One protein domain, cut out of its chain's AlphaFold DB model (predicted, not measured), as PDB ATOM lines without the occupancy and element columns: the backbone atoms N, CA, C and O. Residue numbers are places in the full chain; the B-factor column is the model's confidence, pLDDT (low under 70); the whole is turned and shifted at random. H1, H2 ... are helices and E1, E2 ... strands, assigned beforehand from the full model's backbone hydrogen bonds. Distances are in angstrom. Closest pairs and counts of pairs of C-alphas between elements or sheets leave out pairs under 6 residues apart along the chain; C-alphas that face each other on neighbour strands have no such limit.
ATOM      1  N   LYS A  17     166.423 168.782 156.157       32.16
ATOM      2  CA  LYS A  17     165.471 169.851 156.483       32.16
ATOM      3  C   LYS A  17     166.182 171.204 156.355       32.16
ATOM      4  O   LYS A  17     167.053 171.468 157.175       32.16
ATOM      5  N   GLY A  18     165.783 172.069 155.417       38.09
ATOM      6  CA  GLY A  18     166.194 173.481 155.479       38.09
ATOM      7  C   GLY A  18     166.324 174.272 154.180       38.09
ATOM      8  O   GLY A  18     166.345 175.490 154.271       38.09
ATOM      9  N   ASP A  19     166.353 173.643 153.006       30.83
ATOM     10  CA  ASP A  19     166.734 174.370 151.789       30.83
ATOM     11  C   ASP A  19     165.539 174.751 150.898       30.83
ATOM     12  O   ASP A  19     164.544 174.030 150.790       30.83
ATOM     13  N   ASP A  20     165.660 175.911 150.255       38.75
ATOM     14  CA  ASP A  20     164.771 176.508 149.253       38.75
ATOM     15  C   ASP A  20     164.802 175.690 147.937       38.75
ATOM     16  O   ASP A  20     165.451 176.025 146.948       38.75
ATOM     17  N   TYR A  21     164.182 174.507 147.982       43.00
ATOM     18  CA  TYR A  21     164.461 173.346 147.116       43.00
ATOM     19  C   TYR A  21     163.446 173.141 145.970       43.00
ATOM     20  O   TYR A  21     163.003 172.017 145.725       43.00
ATOM     21  N   SER A  22     162.981 174.209 145.315       53.81
ATOM     22  CA  SER A  22     161.769 174.128 144.473       53.81
ATOM     23  C   SER A  22     162.029 174.192 142.960       53.81
ATOM     24  O   SER A  22     161.656 173.281 142.228       53.81
ATOM     25  N   PHE A  23     162.722 175.215 142.450       42.62
ATOM     26  CA  PHE A  23     162.628 175.537 141.017       42.62
ATOM     27  C   PHE A  23     163.829 175.091 140.154       42.62
ATOM     28  O   PHE A  23     163.671 174.495 139.086       42.62
ATOM     29  N   GLU A  24     165.063 175.326 140.605       45.28
ATOM     30  CA  GLU A  24     166.263 175.041 139.794       45.28
ATOM     31  C   GLU A  24     166.625 173.556 139.731       45.28
ATOM     32  O   GLU A  24     167.198 173.082 138.751       45.28
ATOM     33  N   GLN A  25     166.272 172.789 140.760       51.09
ATOM     34  CA  GLN A  25     166.398 171.332 140.733       51.09
ATOM     35  C   GLN A  25     165.272 170.679 139.928       51.09
ATOM     36  O   GLN A  25     165.497 169.620 139.348       51.09
ATOM     37  N   TRP A  26     164.104 171.322 139.813       52.88
ATOM     38  CA  TRP A  26     163.045 170.898 138.895       52.88
ATOM     39  C   TRP A  26     163.455 171.076 137.425       52.88
ATOM     40  O   TRP A  26     163.327 170.129 136.648       52.88
ATOM     41  N   ARG A  27     164.075 172.209 137.050       52.88
ATOM     42  CA  ARG A  27     164.679 172.382 135.708       52.88
ATOM     43  C   ARG A  27     165.686 171.282 135.355       52.88
ATOM     44  O   ARG A  27     165.874 170.994 134.181       52.88
ATOM     45  N   ARG A  28     166.322 170.666 136.361       52.47
ATOM     46  CA  ARG A  28     167.233 169.521 136.192       52.47
ATOM     47  C   ARG A  28     166.519 168.160 136.104       52.47
ATOM     48  O   ARG A  28     167.161 167.193 135.709       52.47
ATOM     49  N   LYS A  29     165.236 168.055 136.485       50.94
ATOM     50  CA  LYS A  29     164.439 166.808 136.447       50.94
ATOM     51  C   LYS A  29     163.748 166.559 135.110       50.94
ATOM     52  O   LYS A  29     163.547 165.399 134.767       50.94
ATOM     53  N   VAL A  30     163.414 167.608 134.357       54.75
ATOM     54  CA  VAL A  30     163.077 167.455 132.937       54.75
ATOM     55  C   VAL A  30     164.391 167.120 132.238       54.75
ATOM     56  O   VAL A  30     165.268 167.972 132.121       54.75
ATOM     57  N   ARG A  31     164.598 165.849 131.876       52.19
ATOM     58  CA  ARG A  31     165.923 165.343 131.447       52.19
ATOM     59  C   ARG A  31     166.377 165.907 130.098       52.19
ATOM     60  O   ARG A  31     167.504 165.677 129.669       52.19
ATOM     61  N   HIS A  32     165.498 166.642 129.433       52.25
ATOM     62  CA  HIS A  32     165.638 167.137 128.077       52.25
ATOM     63  C   HIS A  32     165.621 168.672 128.106       52.25
ATOM     64  O   HIS A  32     164.892 169.258 128.903       52.25
ATOM     65  N   ASP A  33     166.370 169.333 127.212       55.56
ATOM     66  CA  ASP A  33     166.252 170.781 126.957       55.56
ATOM     67  C   ASP A  33     164.877 171.072 126.324       55.56
ATOM     68  O   ASP A  33     164.744 171.310 125.122       55.56
ATOM     69  N   THR A  34     163.803 170.978 127.113       60.22
ATOM     70  CA  THR A  34     162.458 171.343 126.679       60.22
ATOM     71  C   THR A  34     162.341 172.856 126.745       60.22
ATOM     72  O   THR A  34     161.675 173.416 127.622       60.22
ATOM     73  N   ARG A  35     162.993 173.553 125.811       66.94
ATOM     74  CA  ARG A  35     162.649 174.954 125.582       66.94
ATOM     75  C   ARG A  35     161.177 175.007 125.190       66.94
ATOM     76  O   ARG A  35     160.764 174.264 124.291       66.94
ATOM     77  N   PRO A  36     160.368 175.846 125.852       67.06
ATOM     78  CA  PRO A  36     158.992 176.009 125.442       67.06
ATOM     79  C   PRO A  36     158.962 176.506 124.001       67.06
ATOM     80  O   PRO A  36     159.743 177.374 123.602       67.06
ATOM     81  N   VAL A  37     158.033 175.976 123.213       71.00
ATOM     82  CA  VAL A  37     157.729 176.607 121.933       71.00
ATOM     83  C   VAL A  37     156.887 177.832 122.242       71.00
ATOM     84  O   VAL A  37     155.852 177.686 122.893       71.00
ATOM     85  N   ILE A  38     157.316 179.010 121.777       70.38
ATOM     86  CA  ILE A  38     156.663 180.295 122.060       70.38
ATOM     87  C   ILE A  38     155.223 180.257 121.531       70.38
ATOM     88  O   ILE A  38     154.946 180.430 120.344       70.38
ATOM     89  N   LYS A  39     154.308 179.916 122.430       75.94
ATOM     90  CA  LYS A  39     152.862 180.017 122.318       75.94
ATOM     91  C   LYS A  39     152.353 180.074 123.746       75.94
ATOM     92  O   LYS A  39     152.681 179.193 124.536       75.94
ATOM     93  N   GLU A  40     151.553 181.087 124.021       87.62
ATOM     94  CA  GLU A  40     151.142 181.468 125.366       87.62
ATOM     95  C   GLU A  40     149.628 181.358 125.513       87.62
ATOM     96  O   GLU A  40     148.880 181.597 124.557       87.62
ATOM     97  N   ILE A  41     149.179 180.960 126.702       90.56
ATOM     98  CA  ILE A  41     147.767 180.953 127.087       90.56
ATOM     99  C   ILE A  41     147.607 181.385 128.547       90.56
ATOM    100  O   ILE A  41     148.501 181.181 129.369       90.56
ATOM    101  N   THR A  42     146.424 181.890 128.880       91.44
ATOM    102  CA  THR A  42     145.910 181.922 130.253       91.44
ATOM    103  C   THR A  42     145.096 180.657 130.535       91.44
ATOM    104  O   THR A  42     144.640 179.975 129.608       91.44
ATOM    105  N   HIS A  43     144.915 180.325 131.814       91.25
ATOM    106  CA  HIS A  43     144.125 179.172 132.240       91.25
ATOM    107  C   HIS A  43     143.193 179.557 133.393       91.25
ATOM    108  O   HIS A  43     143.595 180.279 134.297       91.25
ATOM    109  N   PHE A  44     141.951 179.060 133.393       89.81
ATOM    110  CA  PHE A  44     140.935 179.453 134.385       89.81
ATOM    111  C   PHE A  44     141.320 179.111 135.830       89.81
ATOM    112  O   PHE A  44     140.784 179.692 136.767       89.81
ATOM    113  N   SER A  45     142.234 178.157 136.010       88.94
ATOM    114  CA  SER A  45     142.660 177.685 137.324       88.94
ATOM    115  C   SER A  45     144.093 178.049 137.706       88.94
ATOM    116  O   SER A  45     144.606 177.523 138.694       88.94
ATOM    117  N   HIS A  46     144.776 178.864 136.902       90.12
ATOM    118  CA  HIS A  46     146.170 179.217 137.144       90.12
ATOM    119  C   HIS A  46     146.451 180.670 136.754       90.12
ATOM    120  O   HIS A  46     146.020 181.119 135.697       90.12
ATOM    121  N   CYS A  47     147.166 181.408 137.606       93.19
ATOM    122  CA  CYS A  47     147.356 182.853 137.454       93.19
ATOM    123  C   CYS A  47     148.523 183.256 136.540       93.19
ATOM    124  O   CYS A  47     148.527 184.382 136.051       93.19
ATOM    125  N   HIS A  48     149.494 182.374 136.301       90.25
ATOM    126  CA  HIS A  48     150.612 182.661 135.404       90.25
ATOM    127  C   HIS A  48     150.312 182.245 133.961       90.25
ATOM    128  O   HIS A  48     149.460 181.390 133.690       90.25
ATOM    129  N   THR A  49     151.068 182.818 133.028       90.38
ATOM    130  CA  THR A  49     151.049 182.419 131.620       90.38
ATOM    131  C   THR A  49     151.597 181.003 131.463       90.38
ATOM    132  O   THR A  49     152.658 180.665 131.992       90.38
ATOM    133  N   LEU A  50     150.889 180.172 130.696       91.44
ATOM    134  CA  LEU A  50     151.362 178.837 130.345       91.44
ATOM    135  C   LEU A  50     151.952 178.819 128.940       91.44
ATOM    136  O   LEU A  50     151.381 179.364 127.994       91.44
ATOM    137  N   TYR A  51     153.053 178.091 128.803       90.44
ATOM    138  CA  TYR A  51     153.796 177.912 127.567       90.44
ATOM    139  C   TYR A  51     153.672 176.485 127.059       90.44
ATOM    140  O   TYR A  51     153.387 175.553 127.813       90.44
ATOM    141  N   ARG A  52     153.884 176.288 125.759       90.00
ATOM    142  CA  ARG A  52     153.764 174.960 125.158       90.00
ATOM    143  C   ARG A  52     155.045 174.147 125.312       90.00
ATOM    144  O   ARG A  52     156.093 174.536 124.803       90.00
ATOM    145  N   TYR A  53     154.907 172.946 125.858       86.69
ATOM    146  CA  TYR A  53     155.982 171.966 126.008       86.69
ATOM    147  C   TYR A  53     155.713 170.694 125.197       86.69
ATOM    148  O   TYR A  53     154.581 170.416 124.776       86.69
ATOM    149  N   LYS A  54     156.778 169.922 124.968       86.12
ATOM    150  CA  LYS A  54     156.716 168.535 124.500       86.12
ATOM    151  C   LYS A  54     157.360 167.664 125.580       86.12
ATOM    152  O   LYS A  54     158.562 167.771 125.775       86.12
ATOM    153  N   MET A  55     156.547 166.851 126.242       83.25
ATOM    154  CA  MET A  55     156.939 165.936 127.312       83.25
ATOM    155  C   MET A  55     157.152 164.526 126.769       83.25
ATOM    156  O   MET A  55     156.486 164.116 125.809       83.25
ATOM    157  N   LEU A  56     158.067 163.797 127.391       79.94
ATOM    158  CA  LEU A  56     158.338 162.383 127.153       79.94
ATOM    159  C   LEU A  56     157.847 161.552 128.344       79.94
ATOM    160  O   LEU A  56     157.650 162.072 129.438       79.94
ATOM    161  N   GLU A  57     157.650 160.251 128.141       74.62
ATOM    162  CA  GLU A  57     157.194 159.337 129.205       74.62
ATOM    163  C   GLU A  57     158.132 159.342 130.421       74.62
ATOM    164  O   GLU A  57     157.690 159.292 131.567       74.62
ATOM    165  N   GLU A  58     159.433 159.496 130.175       77.38
ATOM    166  CA  GLU A  58     160.500 159.518 131.180       77.38
ATOM    167  C   GLU A  58     160.483 160.752 132.098       77.38
ATOM    168  O   GLU A  58     161.153 160.740 133.143       77.38
ATOM    169  N   ASP A  59     159.748 161.804 131.709       78.12
ATOM    170  CA  ASP A  59     159.569 163.019 132.514       78.12
ATOM    171  C   ASP A  59     158.633 162.767 133.707       78.12
ATOM    172  O   ASP A  59     158.711 163.485 134.703       78.12
ATOM    173  N   LEU A  60     157.768 161.741 133.631       79.62
ATOM    174  CA  LEU A  60     156.855 161.311 134.704       79.62
ATOM    175  C   LEU A  60     156.015 162.450 135.321       79.62
ATOM    176  O   LEU A  60     155.586 162.367 136.474       79.62
ATOM    177  N   LEU A  61     155.759 163.518 134.560       81.62
ATOM    178  CA  LEU A  61     154.968 164.661 135.016       81.62
ATOM    179  C   LEU A  61     153.490 164.293 135.064       81.62
ATOM    180  O   LEU A  61     152.961 163.731 134.110       81.62
ATOM    181  N   GLN A  62     152.811 164.635 136.153       83.06
ATOM    182  CA  GLN A  62     151.365 164.466 136.277       83.06
ATOM    183  C   GLN A  62     150.645 165.753 135.889       83.06
ATOM    184  O   GLN A  62     151.137 166.854 136.120       83.06
ATOM    185  N   CYS A  63     149.476 165.609 135.279       85.69
ATOM    186  CA  CYS A  63     148.602 166.729 134.977       85.69
ATOM    187  C   CYS A  63     147.865 167.194 136.226       85.69
ATOM    188  O   CYS A  63     147.179 166.401 136.869       85.69
ATOM    189  N   GLU A  64     147.917 168.496 136.499       88.69
ATOM    190  CA  GLU A  64     147.236 169.120 137.640       88.69
ATOM    191  C   GLU A  64     145.703 169.009 137.572       88.69
ATOM    192  O   GLU A  64     145.029 169.194 138.578       88.69
ATOM    193  N   ILE A  65     145.134 168.693 136.402       88.00
ATOM    194  CA  ILE A  65     143.681 168.645 136.181       88.00
ATOM    195  C   ILE A  65     143.125 167.218 136.213       88.00
ATOM    196  O   ILE A  65     142.079 166.984 136.802       88.00
ATOM    197  N   CYS A  66     143.775 166.251 135.562       80.88
ATOM    198  CA  CYS A  66     143.252 164.879 135.481       80.88
ATOM    199  C   CYS A  66     144.082 163.847 136.250       80.88
ATOM    200  O   CYS A  66     143.718 162.674 136.245       80.88
ATOM    201  N   GLU A  67     145.183 164.265 136.878       79.62
ATOM    202  CA  GLU A  67     146.093 163.435 137.681       79.62
ATOM    203  C   GLU A  67     146.787 162.287 136.921       79.62
ATOM    204  O   GLU A  67     147.517 161.495 137.520       79.62
ATOM    205  N   THR A  68     146.623 162.201 135.597       77.62
ATOM    206  CA  THR A  68     147.332 161.227 134.755       77.62
ATOM    207  C   THR A  68     148.664 161.781 134.247       77.62
ATOM    208  O   THR A  68     148.890 162.995 134.233       77.62
ATOM    209  N   TYR A  69     149.566 160.890 133.828       81.19
ATOM    210  CA  TYR A  69     150.880 161.276 133.314       81.19
ATOM    211  C   TYR A  69     150.788 162.031 131.982       81.19
ATOM    212  O   TYR A  69     149.968 161.731 131.110       81.19
ATOM    213  N   ILE A  70     151.637 163.038 131.819       81.38
ATOM    214  CA  ILE A  70     151.732 163.882 130.635       81.38
ATOM    215  C   ILE A  70     152.758 163.295 129.680       81.38
ATOM    216  O   ILE A  70     153.952 163.298 129.952       81.38
ATOM    217  N   VAL A  71     152.273 162.886 128.511       83.00
ATOM    218  CA  VAL A  71     153.097 162.460 127.382       83.00
ATOM    219  C   VAL A  71     152.723 163.304 126.166       83.00
ATOM    220  O   VAL A  71     151.547 163.557 125.891       83.00
ATOM    221  N   GLY A  72     153.719 163.789 125.428       85.56
ATOM    222  CA  GLY A  72     153.510 164.615 124.244       85.56
ATOM    223  C   GLY A  72     153.234 166.089 124.561       85.56
ATOM    224  O   GLY A  72     153.952 166.729 125.319       85.56
ATOM    225  N   LYS A  73     152.252 166.704 123.889       86.88
ATOM    226  CA  LYS A  73     152.040 168.167 123.950       86.88
ATOM    227  C   LYS A  73     151.373 168.587 125.266       86.88
ATOM    228  O   LYS A  73     150.268 168.136 125.569       86.88
ATOM    229  N   ALA A  74     151.981 169.546 125.956       89.31
ATOM    230  CA  ALA A  74     151.521 170.048 127.249       89.31
ATOM    231  C   ALA A  74     151.525 171.580 127.315       89.31
ATOM    232  O   ALA A  74     152.188 172.240 126.508       89.31
ATOM    233  N   TRP A  75     150.799 172.120 128.290       91.31
ATOM    234  CA  TRP A  75     150.940 173.497 128.751       91.31
ATOM    235  C   TRP A  75     151.625 173.487 130.111       91.31
ATOM    236  O   TRP A  75     151.259 172.690 130.972       91.31
ATOM    237  N   GLY A  76     152.624 174.343 130.281       90.19
ATOM    238  CA  GLY A  76     153.444 174.398 131.482       90.19
ATOM    239  C   GLY A  76     153.705 175.824 131.921       90.19
ATOM    240  O   GLY A  76     153.908 176.703 131.081       90.19
ATOM    241  N   CYS A  77     153.699 176.046 133.226       88.25
ATOM    242  CA  CYS A  77     154.098 177.309 133.821       88.25
ATOM    243  C   CYS A  77     155.625 177.377 133.939       88.25
ATOM    244  O   CYS A  77     156.283 176.378 134.228       88.25
ATOM    245  N   GLN A  78     156.193 178.558 133.699       84.00
ATOM    246  CA  GLN A  78     157.614 178.806 133.944       84.00
ATOM    247  C   GLN A  78     157.895 179.293 135.360       84.00
ATOM    248  O   GLN A  78     159.040 179.231 135.774       84.00
ATOM    249  N   ASP A  79     156.886 179.759 136.090       83.19
ATOM    250  CA  ASP A  79     157.054 180.348 137.419       83.19
ATOM    251  C   ASP A  79     156.772 179.336 138.544       83.19
ATOM    252  O   ASP A  79     157.113 179.567 139.702       83.19
ATOM    253  N   CYS A  80     156.144 178.198 138.228       84.62
ATOM    254  CA  CYS A  80     155.817 177.149 139.197       84.62
ATOM    255  C   CYS A  80     155.614 175.776 138.534       84.62
ATOM    256  O   CYS A  80     155.538 175.664 137.312       84.62
ATOM    257  N   GLU A  81     155.459 174.730 139.349       82.81
ATOM    258  CA  GLU A  81     155.251 173.341 138.911       82.81
ATOM    259  C   GLU A  81     153.813 173.062 138.407       82.81
ATOM    260  O   GLU A  81     153.220 172.041 138.737       82.81
ATOM    261  N   PHE A  82     153.224 173.960 137.608       88.06
ATOM    262  CA  PHE A  82     151.885 173.765 137.038       88.06
ATOM    263  C   PHE A  82     151.971 173.240 135.605       88.06
ATOM    264  O   PHE A  82     152.333 173.979 134.684       88.06
ATOM    265  N   PHE A  83     151.596 171.976 135.408       89.25
ATOM    266  CA  PHE A  83     151.564 171.332 134.098       89.25
ATOM    267  C   PHE A  83     150.227 170.669 133.843       89.25
ATOM    268  O   PHE A  83     149.664 169.983 134.694       89.25
ATOM    269  N   ILE A  84     149.729 170.849 132.628       90.12
ATOM    270  CA  ILE A  84     148.482 170.245 132.187       90.12
ATOM    271  C   ILE A  84     148.659 169.680 130.788       90.12
ATOM    272  O   ILE A  84     149.429 170.199 129.968       90.12
ATOM    273  N   HIS A  85     147.914 168.628 130.464       87.25
ATOM    274  CA  HIS A  85     147.823 168.209 129.071       87.25
ATOM    275  C   HIS A  85     147.320 169.371 128.220       87.25
ATOM    276  O   HIS A  85     146.500 170.173 128.671       87.25
ATOM    277  N   LYS A  86     147.711 169.413 126.937       85.81
ATOM    278  CA  LYS A  86     147.073 170.322 125.961       85.81
ATOM    279  C   LYS A  86     145.542 170.239 126.044       85.81
ATOM    280  O   LYS A  86     144.838 171.225 125.859       85.81
TER     281      LYS A  86
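Overview. This is residues 17 to 86 of the 227 residues of the protein "C1_2 domain-containing protein" of Camellia sinensis (UniProt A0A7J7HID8). Picture one small sheet of four strands, strongly twisted and curled, with a loose leading stretch that holds the short helix H1 and runs away from the sheet. The strands form a meander, E1 E2 E3 E4, each the antiparallel neighbour of the one before, and a long loop, residues 56 to 71, joins E2 to E3. You will find 70 residues printed, one named helix and then four named strands; the class is mostly strand, with 30 residues in named elements, under half. The whole is compact, with a radius of gyration of the C-alphas of 12.1 A and spans of 35 by 27 by 25 A.

Arrangement. Begin at H1, residues 24 to 27, which is not on the sheet and is too short for an O i to N i+4 pair; its one O i to N i+3 pair is not within range. Edge strand E1, residues 37 to 43, forms a hairpin with E2, residues 46 to 55, at 141 degrees; find N 41 and O 50 at 3.0 A. E2 bends by 79 degrees at residue 49. It forms a hairpin with E3, residues 72 to 77, at 151 degrees, with N 51 and O 76 at 2.8 A. E3 forms a hairpin with edge strand E4, residues 83 to 85, at 147 degrees, with N 75 and O 84 at 2.9 A. E1 and E4 are apart.

Along the chain. Find C-alpha 24 at (166.263, 175.041, 139.794), where H1 begins. E1 starts at (157.729, 176.607, 121.933) and is 17.3 A long; E2 measures 19.7 A and E3 15.9 A from first to last C-alpha. E4 ends at C-alpha 85, (147.823, 168.209, 129.071).

Size, cuts and confidence. The C-alphas of Lys 17 and Lys 39, the two farthest apart, are 37.8 A from each other. The printed part has no cut. The link from E2 to E3, 16 residues, is long. Look at residues 17 to 36 for pLDDT under 70; the mean of the printed part is 75.0.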